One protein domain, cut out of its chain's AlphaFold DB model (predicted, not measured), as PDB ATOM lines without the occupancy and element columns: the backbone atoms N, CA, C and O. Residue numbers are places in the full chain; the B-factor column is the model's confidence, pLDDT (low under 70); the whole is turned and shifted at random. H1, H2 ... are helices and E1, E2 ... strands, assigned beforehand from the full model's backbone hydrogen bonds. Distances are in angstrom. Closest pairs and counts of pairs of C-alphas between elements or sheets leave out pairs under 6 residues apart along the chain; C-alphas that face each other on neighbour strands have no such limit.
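Overview. This is residues 366 to 504 of the 643 residues of the protein "Putative transmembrane protein" of Gregarina niphandrodes (UniProt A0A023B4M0). A small sheet of three strands forms the middle of a three-layer body, with helix H3 across one face and H5 along the other. H1 and H2 pack together beside one end of H5, and the long loop of residues 381 to 408 joins them. The 139 printed residues hold five named helices and three named strands, in the order H1 H2 H3 H4 E1 E2 H5 E3; the class is mixed, with under half of the residues in named elements. The sheet runs E2 E1 E3, all antiparallel; the whole is compact, with a radius of gyration of the C-alphas of 14.2 A, and spans 40 by 34 by 31 A.

Along the chain. E1 is residues 454 to 459, 17.0 A; E2 466 to 471, 16.9 A; E3 494 to 499, 17.5 A, ending at C-alpha 499 (49.856, 96.299, 21.060). H3 is residues 419 to 429, 15.1 A, and H5 479 to 489, 15.4 A. H1, residues 369 to 380, 15.3 A, begins at C-alpha 369 (50.977, 109.764, -2.681). H2 is residues 409 to 414 and H4 441 to 444.

Arrangement. E1 and E2 form a hairpin, with N 456 and O 469 2.8 A apart; E1 and E3 have N 457 and O 496 at 2.9 A, both within hydrogen-bond range. H3 runs across the strands at a height of 8.5 A over the sheet, its closest C-alphas to E2 being Cys 422 and Cys 468, 5.5 A. H5 is on the opposite face, 9.4 A high, along the strands; E2, H5 and E3 form a split strand-helix-strand unit, two strands running the same way with E1 between them, its crossover right-handed. H1 touches H2, closest C-alphas Tyr 373 and Ala 409, 4.7 A, at a steep tilt of 38 degrees, only just past shallow. H1 touches H5 with residues 369 to 373 alone, closest C-alphas Ala 370 and His 489, 4.4 A, about perpendicular at 85 degrees. H2 only grazes the sheet with residues 412 to 414, as does H4 with 441 to 442. In H1, H2, H3 and H5 every O i to N i+4 pair is within hydrogen-bond range; H4 is too short for one.

Size, cuts and confidence. The C-alphas farthest apart are those of Ala 402 and Asn 431, 42.1 A. The printed part has no cut; the links H1 to H2 and H3 to H4 are long. Mean pLDDT of the printed part is 85.0, and residues 386 and 395 to 405 are under 70.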
ATOM      1  N   ARG A 366      53.263 109.606 -12.300       72.31
ATOM      2  CA  ARG A 366      52.095 110.507 -12.332       72.31
ATOM      3  C   ARG A 366      51.137 110.326 -11.151       72.31
ATOM      4  O   ARG A 366      50.242 111.147 -10.990       72.31
ATOM      5  N   LEU A 367      51.305 109.265 -10.362       77.81
ATOM      6  CA  LEU A 367      50.429 108.940  -9.238       77.81
ATOM      7  C   LEU A 367      50.700 109.865  -8.042       77.81
ATOM      8  O   LEU A 367      51.861 110.076  -7.669       77.81
ATOM      9  N   SER A 368      49.634 110.358  -7.408       81.88
ATOM     10  CA  SER A 368      49.703 111.026  -6.104       81.88
ATOM     11  C   SER A 368      50.123 110.055  -4.992       81.88
ATOM     12  O   SER A 368      50.035 108.839  -5.151       81.88
ATOM     13  N   ASP A 369      50.546 110.571  -3.837       77.69
ATOM     14  CA  ASP A 369      50.977 109.764  -2.681       77.69
ATOM     15  C   ASP A 369      49.979 108.652  -2.292       77.69
ATOM     16  O   ASP A 369      50.375 107.506  -2.061       77.69
ATOM     17  N   ALA A 370      48.676 108.951  -2.303       84.50
ATOM     18  CA  ALA A 370      47.638 107.973  -1.976       84.50
ATOM     19  C   ALA A 370      47.415 106.933  -3.090       84.50
ATOM     20  O   ALA A 370      47.191 105.754  -2.814       84.50
ATOM     21  N   GLU A 371      47.527 107.333  -4.358       85.75
ATOM     22  CA  GLU A 371      47.468 106.402  -5.491       85.75
ATOM     23  C   GLU A 371      48.716 105.515  -5.557       85.75
ATOM     24  O   GLU A 371      48.596 104.331  -5.856       85.75
ATOM     25  N   ARG A 372      49.900 106.035  -5.200       85.56
ATOM     26  CA  ARG A 372      51.145 105.259  -5.049       85.56
ATOM     27  C   ARG A 372      51.002 104.182  -3.977       85.56
ATOM     28  O   ARG A 372      51.495 103.072  -4.168       85.56
ATOM     29  N   TYR A 373      50.312 104.475  -2.871       89.31
ATOM     30  CA  TYR A 373      50.021 103.482  -1.833       89.31
ATOM     31  C   TYR A 373      49.028 102.421  -2.318       89.31
ATOM     32  O   TYR A 373      49.306 101.229  -2.186       89.31
ATOM     33  N   LYS A 374      47.916 102.831  -2.946       87.62
ATOM     34  CA  LYS A 374      46.946 101.895  -3.539       87.62
ATOM     35  C   LYS A 374      47.605 101.008  -4.605       87.62
ATOM     36  O   LYS A 374      47.453  99.793  -4.550       87.62
ATOM     37  N   TYR A 375      48.427 101.578  -5.487       87.12
ATOM     38  CA  TYR A 375      49.240 100.844  -6.459       87.12
ATOM     39  C   TYR A 375      50.168  99.836  -5.767       87.12
ATOM     40  O   TYR A 375      50.145  98.655  -6.105       87.12
ATOM     41  N   ALA A 376      50.952 100.256  -4.768       86.06
ATOM     42  CA  ALA A 376      51.877  99.357  -4.078       86.06
ATOM     43  C   ALA A 376      51.142  98.171  -3.429       86.06
ATOM     44  O   ALA A 376      51.556  97.026  -3.603       86.06
ATOM     45  N   VAL A 377      50.017  98.426  -2.749       87.06
ATOM     46  CA  VAL A 377      49.199  97.389  -2.100       87.06
ATOM     47  C   VAL A 377      48.515  96.454  -3.105       87.06
ATOM     48  O   VAL A 377      48.461  95.256  -2.848       87.06
ATOM     49  N   SER A 378      48.010  96.963  -4.233       85.25
ATOM     50  CA  SER A 378      47.278  96.159  -5.227       85.25
ATOM     51  C   SER A 378      48.173  95.434  -6.237       85.25
ATOM     52  O   SER A 378      47.792  94.375  -6.733       85.25
ATOM     53  N   CYS A 379      49.329  96.006  -6.576       83.56
ATOM     54  CA  CYS A 379      50.133  95.590  -7.727       83.56
ATOM     55  C   CYS A 379      51.475  94.968  -7.333       83.56
ATOM     56  O   CYS A 379      51.928  94.046  -8.014       83.56
ATOM     57  N   ASP A 380      52.117  95.443  -6.258       84.12
ATOM     58  CA  ASP A 380      53.458  95.001  -5.845       84.12
ATOM     59  C   ASP A 380      53.469  94.145  -4.582       84.12
ATOM     60  O   ASP A 380      54.337  93.282  -4.458       84.12
ATOM     61  N   CYS A 381      52.534  94.354  -3.659       85.62
ATOM     62  CA  CYS A 381      52.403  93.606  -2.416       85.62
ATOM     63  C   CYS A 381      51.381  92.471  -2.541       85.62
ATOM     64  O   CYS A 381      50.316  92.635  -3.127       85.62
ATOM     65  N   LYS A 382      51.685  91.305  -1.958       83.25
ATOM     66  CA  LYS A 382      50.759  90.169  -1.908       83.25
ATOM     67  C   LYS A 382      50.907  89.354  -0.619       83.25
ATOM     68  O   LYS A 382      52.020  89.081  -0.168       83.25
ATOM     69  N   ALA A 383      49.776  88.940  -0.051       80.62
ATOM     70  CA  ALA A 383      49.694  87.879   0.956       80.62
ATOM     71  C   ALA A 383      49.586  86.506   0.269       80.62
ATOM     72  O   ALA A 383      48.958  86.384  -0.787       80.62
ATOM     73  N   TRP A 384      50.204  85.478   0.847       72.25
ATOM     74  CA  TRP A 384      50.162  84.109   0.316       72.25
ATOM     75  C   TRP A 384      49.013  83.264   0.866       72.25
ATOM     76  O   TRP A 384      48.628  82.283   0.231       72.25
ATOM     77  N   SER A 385      48.456  83.647   2.011       75.94
ATOM     78  CA  SER A 385      47.304  83.011   2.644       75.94
ATOM     79  C   SER A 385      46.542  84.018   3.512       75.94
ATOM     80  O   SER A 385      47.065  85.082   3.828       75.94
ATOM     81  N   GLU A 386      45.325  83.678   3.935       69.19
ATOM     82  CA  GLU A 386      44.534  84.483   4.884       69.19
ATOM     83  C   GLU A 386      45.175  84.542   6.290       69.19
ATOM     84  O   GLU A 386      44.918  85.471   7.054       69.19
ATOM     85  N   SER A 387      46.048  83.576   6.621       73.50
ATOM     86  CA  SER A 387      46.800  83.507   7.885       73.50
ATOM     87  C   SER A 387      48.202  84.136   7.816       73.50
ATOM     88  O   SER A 387      48.978  84.045   8.771       73.50
ATOM     89  N   ASP A 388      48.533  84.802   6.707       81.94
ATOM     90  CA  ASP A 388      49.730  85.630   6.593       81.94
ATOM     91  C   ASP A 388      49.622  86.851   7.531       81.94
ATOM     92  O   ASP A 388      48.670  87.619   7.465       81.94
ATOM     93  N   LEU A 389      50.651  87.109   8.348       84.00
ATOM     94  CA  LEU A 389      50.697  88.288   9.229       84.00
ATOM     95  C   LEU A 389      51.093  89.600   8.512       84.00
ATOM     96  O   LEU A 389      50.639  90.672   8.891       84.00
ATOM     97  N   VAL A 390      51.936  89.534   7.474       84.12
ATOM     98  CA  VAL A 390      52.527  90.668   6.733       84.12
ATOM     99  C   VAL A 390      52.490  90.457   5.207       84.12
ATOM    100  O   VAL A 390      52.805  89.369   4.722       84.12
ATOM    101  N   VAL A 391      52.191  91.491   4.410       84.94
ATOM    102  CA  VAL A 391      52.234  91.385   2.929       84.94
ATOM    103  C   VAL A 391      53.670  91.398   2.386       84.94
ATOM    104  O   VAL A 391      54.481  92.224   2.802       84.94
ATOM    105  N   ASN A 392      54.021  90.502   1.456       84.62
ATOM    106  CA  ASN A 392      55.337  90.487   0.802       84.62
ATOM    107  C   ASN A 392      55.289  91.313  -0.494       84.62
ATOM    108  O   ASN A 392      54.493  91.001  -1.379       84.62
ATOM    109  N   CYS A 393      56.144  92.333  -0.622       83.38
ATOM    110  CA  CYS A 393      56.169  93.219  -1.790       83.38
ATOM    111  C   CYS A 393      57.372  92.983  -2.712       83.38
ATOM    112  O   CYS A 393      58.457  92.627  -2.244       83.38
ATOM    113  N   LYS A 394      57.180  93.212  -4.018       80.31
ATOM    114  CA  LYS A 394      58.259  93.245  -5.018       80.31
ATOM    115  C   LYS A 394      59.312  94.300  -4.651       80.31
ATOM    116  O   LYS A 394      58.935  95.397  -4.239       80.31
ATOM    117  N   PRO A 395      60.614  94.044  -4.866       65.81
ATOM    118  CA  PRO A 395      61.649  95.061  -4.728       65.81
ATOM    119  C   PRO A 395      61.503  96.150  -5.799       65.81
ATOM    120  O   PRO A 395      61.819  95.925  -6.967       65.81
ATOM    121  N   VAL A 396      61.049  97.337  -5.395       64.75
ATOM    122  CA  VAL A 396      61.054  98.542  -6.238       64.75
ATOM    123  C   VAL A 396      62.464  99.143  -6.258       64.75
ATOM    124  O   VAL A 396      63.145  99.177  -5.230       64.75
ATOM    125  N   ALA A 397      62.911  99.621  -7.423       50.06
ATOM    126  CA  ALA A 397      64.136 100.413  -7.531       50.06
ATOM    127  C   ALA A 397      63.948 101.711  -6.729       50.06
ATOM    128  O   ALA A 397      63.049 102.495  -7.021       50.06
ATOM    129  N   ILE A 398      64.736 101.881  -5.666       48.28
ATOM    130  CA  ILE A 398      64.427 102.822  -4.585       48.28
ATOM    131  C   ILE A 398      64.399 104.262  -5.125       48.28
ATOM    132  O   ILE A 398      65.420 104.755  -5.601       48.28
ATOM    133  N   GLU A 399      63.272 104.975  -4.979       41.53
ATOM    134  CA  GLU A 399      63.222 106.443  -5.116       41.53
ATOM    135  C   GLU A 399      63.941 107.097  -3.915       41.53
ATOM    136  O   GLU A 399      63.337 107.793  -3.097       41.53
ATOM    137  N   SER A 400      65.250 106.861  -3.776       37.00
ATOM    138  CA  SER A 400      66.080 107.414  -2.707       37.00
ATOM    139  C   SER A 400      66.378 108.889  -2.972       37.00
ATOM    140  O   SER A 400      67.508 109.278  -3.274       37.00
ATOM    141  N   ARG A 401      65.349 109.734  -2.843       37.09
ATOM    142  CA  ARG A 401      65.527 111.177  -2.664       37.09
ATOM    143  C   ARG A 401      66.241 111.399  -1.333       37.09
ATOM    144  O   ARG A 401      65.604 111.429  -0.281       37.09
ATOM    145  N   ALA A 402      67.566 111.520  -1.388       28.38
ATOM    146  CA  ALA A 402      68.377 111.896  -0.240       28.38
ATOM    147  C   ALA A 402      67.784 113.156   0.419       28.38
ATOM    148  O   ALA A 402      67.484 114.135  -0.263       28.38
ATOM    149  N   GLY A 403      67.550 113.097   1.733       40.00
ATOM    150  CA  GLY A 403      66.891 114.161   2.501       40.00
ATOM    151  C   GLY A 403      65.380 113.998   2.738       40.00
ATOM    152  O   GLY A 403      64.839 114.715   3.577       40.00
ATOM    153  N   ASN A 404      64.680 113.052   2.096       46.03
ATOM    154  CA  ASN A 404      63.271 112.787   2.424       46.03
ATOM    155  C   ASN A 404      63.137 112.062   3.779       46.03
ATOM    156  O   ASN A 404      63.321 110.853   3.872       46.03
ATOM    157  N   ILE A 405      62.757 112.806   4.821       62.97
ATOM    158  CA  ILE A 405      62.492 112.286   6.179       62.97
ATOM    159  C   ILE A 405      61.177 111.476   6.245       62.97
ATOM    160  O   ILE A 405      61.027 110.598   7.091       62.97
ATOM    161  N   ALA A 406      60.215 111.757   5.361       77.44
ATOM    162  CA  ALA A 406      58.906 111.105   5.356       77.44
ATOM    163  C   ALA A 406      58.951 109.688   4.754       77.44
ATOM    164  O   ALA A 406      59.538 109.482   3.693       77.44
ATOM    165  N   MET A 407      58.256 108.738   5.391       87.38
ATOM    166  CA  MET A 407      58.110 107.361   4.898       87.38
ATOM    167  C   MET A 407      57.415 107.334   3.527       87.38
ATOM    168  O   MET A 407      56.394 108.002   3.324       87.38
ATOM    169  N   SER A 408      57.934 106.535   2.596       88.00
ATOM    170  CA  SER A 408      57.325 106.347   1.279       88.00
ATOM    171  C   SER A 408      56.089 105.440   1.320       88.00
ATOM    172  O   SER A 408      55.923 104.589   2.197       88.00
ATOM    173  N   ALA A 409      55.232 105.575   0.306       88.56
ATOM    174  CA  ALA A 409      54.044 104.742   0.143       88.56
ATOM    175  C   ALA A 409      54.365 103.232   0.054       88.56
ATOM    176  O   ALA A 409      53.603 102.412   0.563       88.56
ATOM    177  N   HIS A 410      55.502 102.854  -0.548       86.69
ATOM    178  CA  HIS A 410      55.914 101.449  -0.658       86.69
ATOM    179  C   HIS A 410      56.425 100.889   0.678       86.69
ATOM    180  O   HIS A 410      56.119  99.749   1.017       86.69
ATOM    181  N   GLU A 411      57.150 101.679   1.476       88.88
ATOM    182  CA  GLU A 411      57.553 101.272   2.832       88.88
ATOM    183  C   GLU A 411      56.339 101.071   3.739       88.88
ATOM    184  O   GLU A 411      56.263 100.060   4.436       88.88
ATOM    185  N   LEU A 412      55.345 101.963   3.666       93.00
ATOM    186  CA  LEU A 412      54.091 101.782   4.393       93.00
ATOM    187  C   LEU A 412      53.327 100.538   3.908       93.00
ATOM    188  O   LEU A 412      52.767  99.802   4.718       93.00
ATOM    189  N   ALA A 413      53.314 100.262   2.601       91.19
ATOM    190  CA  ALA A 413      52.706  99.045   2.064       91.19
ATOM    191  C   ALA A 413      53.419  97.770   2.564       91.19
ATOM    192  O   ALA A 413      52.753  96.798   2.905       91.19
ATOM    193  N   TRP A 414      54.748  97.797   2.719       87.81
ATOM    194  CA  TRP A 414      55.555  96.695   3.274       87.81
ATOM    195  C   TRP A 414      55.241  96.363   4.747       87.81
ATOM    196  O   TRP A 414      55.499  95.245   5.208       87.81
ATOM    197  N   MET A 415      54.676  97.344   5.459       91.56
ATOM    198  CA  MET A 415      54.210  97.286   6.849       91.56
ATOM    199  C   MET A 415      52.723  96.898   6.981       91.56
ATOM    200  O   MET A 415      52.235  96.752   8.105       91.56
ATOM    201  N   ARG A 416      51.985  96.744   5.865       93.12
ATOM    202  CA  ARG A 416      50.543  96.439   5.863       93.12
ATOM    203  C   ARG A 416      50.266  95.000   6.323       93.12
ATOM    204  O   ARG A 416      50.908  94.039   5.888       93.12
ATOM    205  N   ILE A 417      49.242  94.867   7.160       92.31
ATOM    206  CA  ILE A 417      48.648  93.597   7.590       92.31
ATOM    207  C   ILE A 417      47.617  93.148   6.536       92.31
ATOM    208  O   ILE A 417      46.822  93.982   6.090       92.31
ATOM    209  N   PRO A 418      47.583  91.866   6.121       90.38
ATOM    210  CA  PRO A 418      46.570  91.358   5.193       90.38
ATOM    211  C   PRO A 418      45.135  91.597   5.682       90.38
ATOM    212  O   PRO A 418      44.861  91.543   6.882       90.38
ATOM    213  N   SER A 419      44.224  91.885   4.750       87.62
ATOM    214  CA  SER A 419      42.906  92.461   5.052       87.62
ATOM    215  C   SER A 419      42.063  91.619   6.015       87.62
ATOM    216  O   SER A 419      41.429  92.182   6.901       87.62
ATOM    217  N   ASP A 420      42.101  90.292   5.915       85.31
ATOM    218  CA  ASP A 420      41.308  89.395   6.768       85.31
ATOM    219  C   ASP A 420      41.838  89.352   8.208       85.31
ATOM    220  O   ASP A 420      41.072  89.451   9.169       85.31
ATOM    221  N   THR A 421      43.167  89.330   8.368       88.38
ATOM    222  CA  THR A 421      43.830  89.478   9.673       88.38
ATOM    223  C   THR A 421      43.563  90.869  10.266       88.38
ATOM    224  O   THR A 421      43.233  90.986  11.445       88.38
ATOM    225  N   CYS A 422      43.622  91.928   9.449       91.12
ATOM    226  CA  CYS A 422      43.277  93.297   9.847       91.12
ATOM    227  C   CYS A 422      41.819  93.408  10.322       91.12
ATOM    228  O   CYS A 422      41.558  93.972  11.386       91.12
ATOM    229  N   LYS A 423      40.874  92.796   9.597       91.00
ATOM    230  CA  LYS A 423      39.464  92.733   9.987       91.00
ATOM    231  C   LYS A 423      39.276  92.006  11.317       91.00
ATOM    232  O   LYS A 423      38.580  92.529  12.176       91.00
ATOM    233  N   GLY A 424      39.928  90.861  11.527       89.31
ATOM    234  CA  GLY A 424      39.877  90.146  12.808       89.31
ATOM    235  C   GLY A 424      40.398  90.983  13.984       89.31
ATOM    236  O   GLY A 424      39.803  90.981  15.062       89.31
ATOM    237  N   ILE A 425      41.465  91.762  13.776       89.75
ATOM    238  CA  ILE A 425      41.975  92.709  14.778       89.75
ATOM    239  C   ILE A 425      40.950  93.823  15.040       89.75
ATOM    240  O   ILE A 425      40.675  94.128  16.201       89.75
ATOM    241  N   TYR A 426      40.353  94.405  13.995       91.44
ATOM    242  CA  TYR A 426      39.329  95.441  14.136       91.44
ATOM    243  C   TYR A 426      38.065  94.926  14.836       91.44
ATOM    244  O   TYR A 426      37.616  95.544  15.795       91.44
ATOM    245  N   ASP A 427      37.516  93.775  14.438       90.69
ATOM    246  CA  ASP A 427      36.300  93.208  15.033       90.69
ATOM    247  C   ASP A 427      36.452  92.932  16.542       90.69
ATOM    248  O   ASP A 427      35.484  93.093  17.287       90.69
ATOM    249  N   ASN A 428      37.669  92.615  17.002       89.00
ATOM    250  CA  ASN A 428      38.005  92.467  18.422       89.00
ATOM    251  C   ASN A 428      38.194  93.805  19.171       89.00
ATOM    252  O   ASN A 428      38.057  93.834  20.392       89.00
ATOM    253  N   ASN A 429      38.517  94.906  18.476       87.38
ATOM    254  CA  ASN A 429      38.903  96.191  19.086       87.38
ATOM    255  C   ASN A 429      37.950  97.364  18.784       87.38
ATOM    256  O   ASN A 429      38.082  98.415  19.398       87.38
ATOM    257  N   LYS A 430      36.953  97.208  17.905       81.56
ATOM    258  CA  LYS A 430      35.996  98.257  17.481       81.56
ATOM    259  C   LYS A 430      35.138  98.874  18.597       81.56
ATOM    260  O   LYS A 430      34.500  99.897  18.377       81.56
ATOM    261  N   ASN A 431      35.118  98.254  19.778       83.56
ATOM    262  CA  ASN A 431      34.467  98.784  20.978       83.56
ATOM    263  C   ASN A 431      35.384  99.724  21.791       83.56
ATOM    264  O   ASN A 431      34.914 100.371  22.725       83.56
ATOM    265  N   ALA A 432      36.682  99.788  21.476       82.56
ATOM    266  CA  ALA A 432      37.598 100.779  22.026       82.56
ATOM    267  C   ALA A 432      37.383 102.143  21.351       82.56
ATOM    268  O   ALA A 432      36.951 102.225  20.199       82.56
ATOM    269  N   SER A 433      37.703 103.227  22.060       84.38
ATOM    270  CA  SER A 433      37.543 104.577  21.518       84.38
ATOM    271  C   SER A 433      38.567 104.837  20.412       84.38
ATOM    272  O   SER A 433      39.748 105.037  20.685       84.38
ATOM    273  N   MET A 434      38.107 104.861  19.160       91.50
ATOM    274  CA  MET A 434      38.892 105.390  18.043       91.50
ATOM    275  C   MET A 434      38.994 106.917  18.158       91.50
ATOM    276  O   MET A 434      38.067 107.561  18.650       91.50
ATOM    277  N   VAL A 435      40.094 107.487  17.670       93.88
ATOM    278  CA  VAL A 435      40.288 108.939  17.535       93.88
ATOM    279  C   VAL A 435      40.248 109.349  16.066       93.88
ATOM    280  O   VAL A 435      40.507 108.531  15.177       93.88
ATOM    281  N   ASP A 436      39.935 110.616  15.809       94.88
ATOM    282  CA  ASP A 436      39.916 111.171  14.457       94.88
ATOM    283  C   ASP A 436      41.322 111.168  13.844       94.88
ATOM    284  O   ASP A 436      42.320 111.494  14.494       94.88
ATOM    285  N   ALA A 437      41.400 110.782  12.574       93.94
ATOM    286  CA  ALA A 437      42.637 110.472  11.865       93.94
ATOM    287  C   ALA A 437      43.404 111.730  11.405       93.94
ATOM    288  O   ALA A 437      43.650 111.953  10.221       93.94
ATOM    289  N   THR A 438      43.793 112.579  12.357       95.44
ATOM    290  CA  THR A 438      44.595 113.786  12.103       95.44
ATOM    291  C   THR A 438      46.089 113.524  12.304       95.44
ATOM    292  O   THR A 438      46.486 112.607  13.027       95.44
ATOM    293  N   ALA A 439      46.941 114.348  11.684       89.81
ATOM    294  CA  ALA A 439      48.397 114.192  11.753       89.81
ATOM    295  C   ALA A 439      48.959 114.288  13.186       89.81
ATOM    296  O   ALA A 439      49.949 113.630  13.483       89.81
ATOM    297  N   ASP A 440      48.312 115.053  14.072       91.38
ATOM    298  CA  ASP A 440      48.729 115.246  15.467       91.38
ATOM    299  C   ASP A 440      48.007 114.332  16.475       91.38
ATOM    300  O   ASP A 440      48.453 114.235  17.617       91.38
ATOM    301  N   ALA A 441      46.927 113.640  16.087       93.62
ATOM    302  CA  ALA A 441      46.117 112.822  17.006       93.62
ATOM    303  C   ALA A 441      46.874 111.648  17.654       93.62
ATOM    304  O   ALA A 441      46.428 111.131  18.675       93.62
ATOM    305  N   TRP A 442      48.046 111.260  17.139       92.81
ATOM    306  CA  TRP A 442      48.907 110.316  17.851       92.81
ATOM    307  C   TRP A 442      49.338 110.846  19.226       92.81
ATOM    308  O   TRP A 442      49.444 110.062  20.162       92.81
ATOM    309  N   LYS A 443      49.515 112.168  19.381       90.25
ATOM    310  CA  LYS A 443      50.015 112.828  20.604       90.25
ATOM    311  C   LYS A 443      49.046 112.776  21.788       90.25
ATOM    312  O   LYS A 443      49.462 113.076  22.904       90.25
ATOM    313  N   THR A 444      47.774 112.441  21.561       88.69
ATOM    314  CA  THR A 444      46.740 112.334  22.606       88.69
ATOM    315  C   THR A 444      46.414 110.891  22.996       88.69
ATOM    316  O   THR A 444      45.616 110.677  23.909       88.69
ATOM    317  N   LEU A 445      47.017 109.901  22.332       89.62
ATOM    318  CA  LEU A 445      46.887 108.485  22.671       89.62
ATOM    319  C   LEU A 445      47.904 108.083  23.749       89.62
ATOM    320  O   LEU A 445      49.013 108.607  23.789       89.62
ATOM    321  N   ASP A 446      47.563 107.093  24.575       87.44
ATOM    322  CA  ASP A 446      48.547 106.383  25.398       87.44
ATOM    323  C   ASP A 446      49.066 105.154  24.639       87.44
ATOM    324  O   ASP A 446      48.381 104.136  24.528       87.44
ATOM    325  N   TRP A 447      50.294 105.247  24.120       88.75
ATOM    326  CA  TRP A 447      51.001 104.130  23.485       88.75
ATOM    327  C   TRP A 447      52.094 103.511  24.376       88.75
ATOM    328  O   TRP A 447      52.899 102.714  23.890       88.75
ATOM    329  N   SER A 448      52.130 103.816  25.681       83.62
ATOM    330  CA  SER A 448      53.142 103.288  26.618       83.62
ATOM    331  C   SER A 448      53.147 101.752  26.689       83.62
ATOM    332  O   SER A 448      54.207 101.121  26.745       83.62
ATOM    333  N   SER A 449      51.964 101.142  26.578       85.50
ATOM    334  CA  SER A 449      51.732  99.693  26.488       85.50
ATOM    335  C   SER A 449      52.198  99.054  25.167       85.50
ATOM    336  O   SER A 449      52.299  97.831  25.071       85.50
ATOM    337  N   CYS A 450      52.515  99.865  24.153       89.00
ATOM    338  CA  CYS A 450      52.988  99.445  22.831       89.00
ATOM    339  C   CYS A 450      54.515  99.602  22.677       89.00
ATOM    340  O   CYS A 450      55.040  99.727  21.569       89.00
ATOM    341  N   ASN A 451      55.261  99.598  23.788       85.00
ATOM    342  CA  ASN A 451      56.717  99.780  23.789       85.00
ATOM    343  C   ASN A 451      57.499  98.690  23.022       85.00
ATOM    344  O   ASN A 451      58.596  98.955  22.530       85.00
ATOM    345  N   MET A 452      56.937  97.487  22.881       87.56
ATOM    346  CA  MET A 452      57.442  96.380  22.054       87.56
ATOM    347  C   MET A 452      56.777  96.352  20.666       87.56
ATOM    348  O   MET A 452      56.537  95.283  20.103       87.56
ATOM    349  N   GLY A 453      56.430  97.531  20.149       91.56
ATOM    350  CA  GLY A 453      55.655  97.694  18.930       91.56
ATOM    351  C   GLY A 453      54.163  97.403  19.106       91.56
ATOM    352  O   GLY A 453      53.680  97.010  20.174       91.56
ATOM    353  N   GLY A 454      53.435  97.609  18.018       93.69
ATOM    354  CA  GLY A 454      51.992  97.462  17.955       93.69
ATOM    355  C   GLY A 454      51.464  97.654  16.539       93.69
ATOM    356  O   GLY A 454      52.184  97.486  15.553       93.69
ATOM    357  N   LYS A 455      50.181  97.993  16.442       94.56
ATOM    358  CA  LYS A 455      49.445  98.138  15.188       94.56
ATOM    359  C   LYS A 455      48.647  99.432  15.201       94.56
ATOM    360  O   LYS A 455      47.940  99.693  16.170       94.56
ATOM    361  N   VAL A 456      48.710 100.196  14.117       96.12
ATOM    362  CA  VAL A 456      47.698 101.208  13.793       96.12
ATOM    363  C   VAL A 456      46.561 100.493  13.062       96.12
ATOM    364  O   VAL A 456      46.826  99.692  12.166       96.12
ATOM    365  N   VAL A 457      45.312 100.745  13.452       95.62
ATOM    366  CA  VAL A 457      44.102 100.131  12.877       95.62
ATOM    367  C   VAL A 457      43.117 101.244  12.544       95.62
ATOM    368  O   VAL A 457      42.678 101.954  13.447       95.62
ATOM    369  N   CYS A 458      42.771 101.409  11.270       96.00
ATOM    370  CA  CYS A 458      41.972 102.536  10.790       96.00
ATOM    371  C   CYS A 458      40.813 102.119   9.875       96.00
ATOM    372  O   CYS A 458      40.858 101.066   9.234       96.00
ATOM    373  N   VAL A 459      39.813 103.001   9.799       94.38
ATOM    374  CA  VAL A 459      38.608 102.896   8.960       94.38
ATOM    375  C   VAL A 459      38.324 104.200   8.209       94.38
ATOM    376  O   VAL A 459      38.670 105.284   8.691       94.38
ATOM    377  N   ASP A 460      37.654 104.106   7.058       89.50
ATOM    378  CA  ASP A 460      36.969 105.241   6.421       89.50
ATOM    379  C   ASP A 460      35.672 105.630   7.169       89.50
ATOM    380  O   ASP A 460      35.270 104.973   8.135       89.50
ATOM    381  N   ASP A 461      34.995 106.693   6.721       82.50
ATOM    382  CA  ASP A 461      33.760 107.211   7.345       82.50
ATOM    383  C   ASP A 461      32.646 106.159   7.458       82.50
ATOM    384  O   ASP A 461      31.803 106.227   8.354       82.50
ATOM    385  N   ARG A 462      32.644 105.180   6.545       79.75
ATOM    386  CA  ARG A 462      31.618 104.138   6.426       79.75
ATOM    387  C   ARG A 462      31.960 102.867   7.206       79.75
ATOM    388  O   ARG A 462      31.067 102.061   7.458       79.75
ATOM    389  N   GLY A 463      33.221 102.682   7.609       76.38
ATOM    390  CA  GLY A 463      33.700 101.425   8.189       76.38
ATOM    391  C   GLY A 463      33.876 100.301   7.161       76.38
ATOM    392  O   GLY A 463      33.852  99.130   7.540       76.38
ATOM    393  N   GLU A 464      34.020 100.646   5.879       79.00
ATOM    394  CA  GLU A 464      34.120  99.709   4.754       79.00
ATOM    395  C   GLU A 464      35.577  99.458   4.331       79.00
ATOM    396  O   GLU A 464      35.943  98.307   4.089       79.00
ATOM    397  N   ASP A 465      36.418 100.500   4.264       85.62
ATOM    398  CA  ASP A 465      37.847 100.350   3.935       85.62
ATOM    399  C   ASP A 465      38.675 100.216   5.221       85.62
ATOM    400  O   ASP A 465      38.922 101.184   5.943       85.62
ATOM    401  N   LEU A 466      39.069  98.975   5.519       92.12
ATOM    402  CA  LEU A 466      39.877  98.603   6.677       92.12
ATOM    403  C   LEU A 466      41.362  98.559   6.312       92.12
ATOM    404  O   LEU A 466      41.792  97.803   5.433       92.12
ATOM    405  N   SER A 467      42.175  99.315   7.051       93.94
ATOM    406  CA  SER A 467      43.624  99.307   6.879       93.94
ATOM    407  C   SER A 467      44.348  99.220   8.217       93.94
ATOM    408  O   SER A 467      44.127 100.034   9.111       93.94
ATOM    409  N   CYS A 468      45.257  98.249   8.325       95.38
ATOM    410  CA  CYS A 468      46.068  98.030   9.516       95.38
ATOM    411  C   CYS A 468      47.553  97.909   9.153       95.38
ATOM    412  O   CYS A 468      47.911  97.267   8.157       95.38
ATOM    413  N   HIS A 469      48.421  98.477   9.989       96.06
ATOM    414  CA  HIS A 469      49.869  98.540   9.771       96.06
ATOM    415  C   HIS A 469      50.620  98.336  11.079       96.06
ATOM    416  O   HIS A 469      50.202  98.852  12.113       96.06
ATOM    417  N   TYR A 470      51.746  97.629  11.038       95.44
ATOM    418  CA  TYR A 470      52.614  97.489  12.210       95.44
ATOM    419  C   TYR A 470      53.432  98.754  12.500       95.44
ATOM    420  O   TYR A 470      53.688  99.558  11.606       95.44
ATOM    421  N   PHE A 471      53.917  98.874  13.734       95.06
ATOM    422  CA  PHE A 471      54.975  99.798  14.147       95.06
ATOM    423  C   PHE A 471      55.855  99.164  15.236       95.06
ATOM    424  O   PHE A 471      55.415  98.261  15.948       95.06
ATOM    425  N   GLY A 472      57.081  99.662  15.403       93.19
ATOM    426  CA  GLY A 472      58.040  99.181  16.406       93.19
ATOM    427  C   GLY A 472      58.576  97.765  16.150       93.19
ATOM    428  O   GLY A 472      58.351  97.190  15.088       93.19
ATOM    429  N   ASP A 473      59.312  97.203  17.115       91.25
ATOM    430  CA  ASP A 473      59.934  95.868  17.057       91.25
ATOM    431  C   ASP A 473      58.924  94.799  16.584       91.25
ATOM    432  O   ASP A 473      57.839  94.698  17.160       91.25
ATOM    433  N   PRO A 474      59.237  93.997  15.546       91.62
ATOM    434  CA  PRO A 474      60.542  93.789  14.903       91.62
ATOM    435  C   PRO A 474      60.806  94.634  13.637       91.62
ATOM    436  O   PRO A 474      61.560  94.207  12.761       91.62
ATOM    437  N   PHE A 475      60.188  95.808  13.516       91.69
ATOM    438  CA  PHE A 475      60.270  96.686  12.347       91.69
ATOM    439  C   PHE A 475      60.980  98.023  12.629       91.69
ATOM    440  O   PHE A 475      61.140  98.451  13.773       91.69
ATOM    441  N   LYS A 476      61.390  98.691  11.541       91.44
ATOM    442  CA  LYS A 476      62.283  99.865  11.525       91.44
ATOM    443  C   LYS A 476      61.650 101.167  12.030       91.44
ATOM    444  O   LYS A 476      62.375 102.036  12.510       91.44
ATOM    445  N   TYR A 477      60.335 101.328  11.881       93.56
ATOM    446  CA  TYR A 477      59.648 102.607  12.082       93.56
ATOM    447  C   TYR A 477      58.815 102.618  13.366       93.56
ATOM    448  O   TYR A 477      58.072 101.678  13.645       93.56
ATOM    449  N   ASP A 478      58.962 103.690  14.142       94.38
ATOM    450  CA  ASP A 478      58.225 103.932  15.384       94.38
ATOM    451  C   ASP A 478      56.763 104.353  15.145       94.38
ATOM    452  O   ASP A 478      56.324 104.564  14.010       94.38
ATOM    453  N   PHE A 479      55.996 104.442  16.236       95.06
ATOM    454  CA  PHE A 479      54.563 104.724  16.191       95.06
ATOM    455  C   PHE A 479      54.218 106.062  15.502       95.06
ATOM    456  O   PHE A 479      53.462 106.008  14.526       95.06
ATOM    457  N   PRO A 480      54.775 107.228  15.899       94.62
ATOM    458  CA  PRO A 480      54.475 108.497  15.233       94.62
ATOM    459  C   PRO A 480      54.775 108.471  13.731       94.62
ATOM    460  O   PRO A 480      53.944 108.895  12.929       94.62
ATOM    461  N   ARG A 481      55.920 107.896  13.323       94.06
ATOM    462  CA  ARG A 481      56.295 107.830  11.903       94.06
ATOM    463  C   ARG A 481      55.328 106.977  11.080       94.06
ATOM    464  O   ARG A 481      55.053 107.321   9.930       94.06
ATOM    465  N   VAL A 482      54.832 105.868  11.634       95.62
ATOM    466  CA  VAL A 482      53.813 105.038  10.971       95.62
ATOM    467  C   VAL A 482      52.469 105.763  10.931       95.62
ATOM    468  O   VAL A 482      51.838 105.774   9.878       95.62
ATOM    469  N   TRP A 483      52.051 106.420  12.018       96.25
ATOM    470  CA  TRP A 483      50.800 107.185  12.059       96.25
ATOM    471  C   TRP A 483      50.763 108.277  10.986       96.25
ATOM    472  O   TRP A 483      49.871 108.280  10.141       96.25
ATOM    473  N   GLU A 484      51.767 109.157  10.950       94.81
ATOM    474  CA  GLU A 484      51.876 110.237   9.959       94.81
ATOM    475  C   GLU A 484      51.850 109.709   8.515       94.81
ATOM    476  O   GLU A 484      51.209 110.297   7.640       94.81
ATOM    477  N   ALA A 485      52.494 108.564   8.268       94.88
ATOM    478  CA  ALA A 485      52.462 107.891   6.975       94.88
ATOM    479  C   ALA A 485      51.056 107.365   6.625       94.88
ATOM    480  O   ALA A 485      50.616 107.532   5.487       94.88
ATOM    481  N   VAL A 486      50.329 106.776   7.583       96.12
ATOM    482  CA  VAL A 486      48.938 106.327   7.392       96.12
ATOM    483  C   VAL A 486      48.017 107.507   7.078       96.12
ATOM    484  O   VAL A 486      47.286 107.446   6.089       96.12
ATOM    485  N   ILE A 487      48.097 108.607   7.834       95.00
ATOM    486  CA  ILE A 487      47.279 109.804   7.577       95.00
ATOM    487  C   ILE A 487      47.559 110.370   6.177       95.00
ATOM    488  O   ILE A 487      46.629 110.673   5.431       95.00
ATOM    489  N   ARG A 488      48.835 110.459   5.779       93.00
ATOM    490  CA  ARG A 488      49.252 110.993   4.474       93.00
ATOM    491  C   ARG A 488      48.823 110.125   3.287       93.00
ATOM    492  O   ARG A 488      48.307 110.651   2.300       93.00
ATOM    493  N   HIS A 489      49.096 108.821   3.359       92.44
ATOM    494  CA  HIS A 489      49.009 107.906   2.214       92.44
ATOM    495  C   HIS A 489      47.686 107.139   2.141       92.44
ATOM    496  O   HIS A 489      47.228 106.827   1.047       92.44
ATOM    497  N   VAL A 490      47.063 106.829   3.281       93.00
ATOM    498  CA  VAL A 490      45.789 106.088   3.323       93.00
ATOM    499  C   VAL A 490      44.599 107.035   3.436       93.00
ATOM    500  O   VAL A 490      43.571 106.770   2.820       93.00
ATOM    501  N   LYS A 491      44.758 108.155   4.158       92.81
ATOM    502  CA  LYS A 491      43.691 109.126   4.466       92.81
ATOM    503  C   LYS A 491      42.420 108.473   5.055       92.81
ATOM    504  O   LYS A 491      41.337 108.665   4.502       92.81
ATOM    505  N   PRO A 492      42.531 107.676   6.135       95.12
ATOM    506  CA  PRO A 492      41.357 107.158   6.830       95.12
ATOM    507  C   PRO A 492      40.653 108.282   7.605       95.12
ATOM    508  O   PRO A 492      41.188 109.383   7.726       95.12
ATOM    509  N   SER A 493      39.491 107.983   8.182       94.62
ATOM    510  CA  SER A 493      38.704 108.940   8.970       94.62
ATOM    511  C   SER A 493      38.929 108.796  10.471       94.62
ATOM    512  O   SER A 493      39.036 109.792  11.185       94.62
ATOM    513  N   ARG A 494      39.036 107.556  10.967       94.44
ATOM    514  CA  ARG A 494      39.289 107.257  12.386       94.44
ATOM    515  C   ARG A 494      40.269 106.104  12.548       94.44
ATOM    516  O   ARG A 494      40.274 105.169  11.746       94.44
ATOM    517  N   CYS A 495      41.067 106.156  13.609       96.00
ATOM    518  CA  CYS A 495      42.113 105.183  13.915       96.00
ATOM    519  C   CYS A 495      42.147 104.824  15.410       96.00
ATOM    520  O   CYS A 495      41.793 105.630  16.269       96.00
ATOM    521  N   LEU A 496      42.614 103.617  15.723       94.06
ATOM    522  CA  LEU A 496      43.008 103.169  17.061       94.06
ATOM    523  C   LEU A 496      44.404 102.532  17.013       94.06
ATOM    524  O   LEU A 496      44.943 102.270  15.932       94.06
ATOM    525  N   ILE A 497      44.965 102.240  18.187       93.94
ATOM    526  CA  ILE A 497      46.181 101.432  18.330       93.94
ATOM    527  C   ILE A 497      45.910 100.139  19.102       93.94
ATOM    528  O   ILE A 497      45.126 100.126  20.047       93.94
ATOM    529  N   THR A 498      46.593  99.057  18.721       91.81
ATOM    530  CA  THR A 498      46.723  97.840  19.542       91.81
ATOM    531  C   THR A 498      48.197  97.567  19.804       91.81
ATOM    532  O   THR A 498      49.046  97.917  18.988       91.81
ATOM    533  N   ASN A 499      48.515  96.854  20.880       88.38
ATOM    534  CA  ASN A 499      49.856  96.299  21.060       88.38
ATOM    535  C   ASN A 499      50.027  94.979  20.260       88.38
ATOM    536  O   ASN A 499      49.181  94.612  19.433       88.38
ATOM    537  N   HIS A 500      51.150  94.291  20.482       81.94
ATOM    538  CA  HIS A 500      51.531  93.024  19.841       81.94
ATOM    539  C   HIS A 500      51.153  91.749  20.641       81.94
ATOM    540  O   HIS A 500      51.736  90.694  20.390       81.94
ATOM    541  N   ASP A 501      50.259  91.803  21.634       75.38
ATOM    542  CA  ASP A 501      50.075  90.682  22.582       75.38
ATOM    543  C   ASP A 501      49.272  89.485  22.037       75.38
ATOM    544  O   ASP A 501      49.393  88.375  22.551       75.38
ATOM    545  N   ASP A 502      48.519  89.673  20.953       73.00
ATOM    546  CA  ASP A 502      47.842  88.611  20.194       73.00
ATOM    547  C   ASP A 502      48.786  87.813  19.271       73.00
ATOM    548  O   ASP A 502      48.425  86.742  18.781       73.00
ATOM    549  N   ILE A 503      50.005  88.310  19.027       77.00
ATOM    550  CA  ILE A 503      50.967  87.717  18.092       77.00
ATOM    551  C   ILE A 503      52.151  87.102  18.843       77.00
ATOM    552  O   ILE A 503      52.753  87.694  19.740       77.00
ATOM    553  N   LYS A 504      52.579  85.913  18.401       80.69
ATOM    554  CA  LYS A 504      53.847  85.311  18.837       80.69
ATOM    555  C   LYS A 504      55.018  86.169  18.343       80.69
ATOM    556  O   LYS A 504      55.482  85.992  17.219       80.69
TER     557      LYS A 504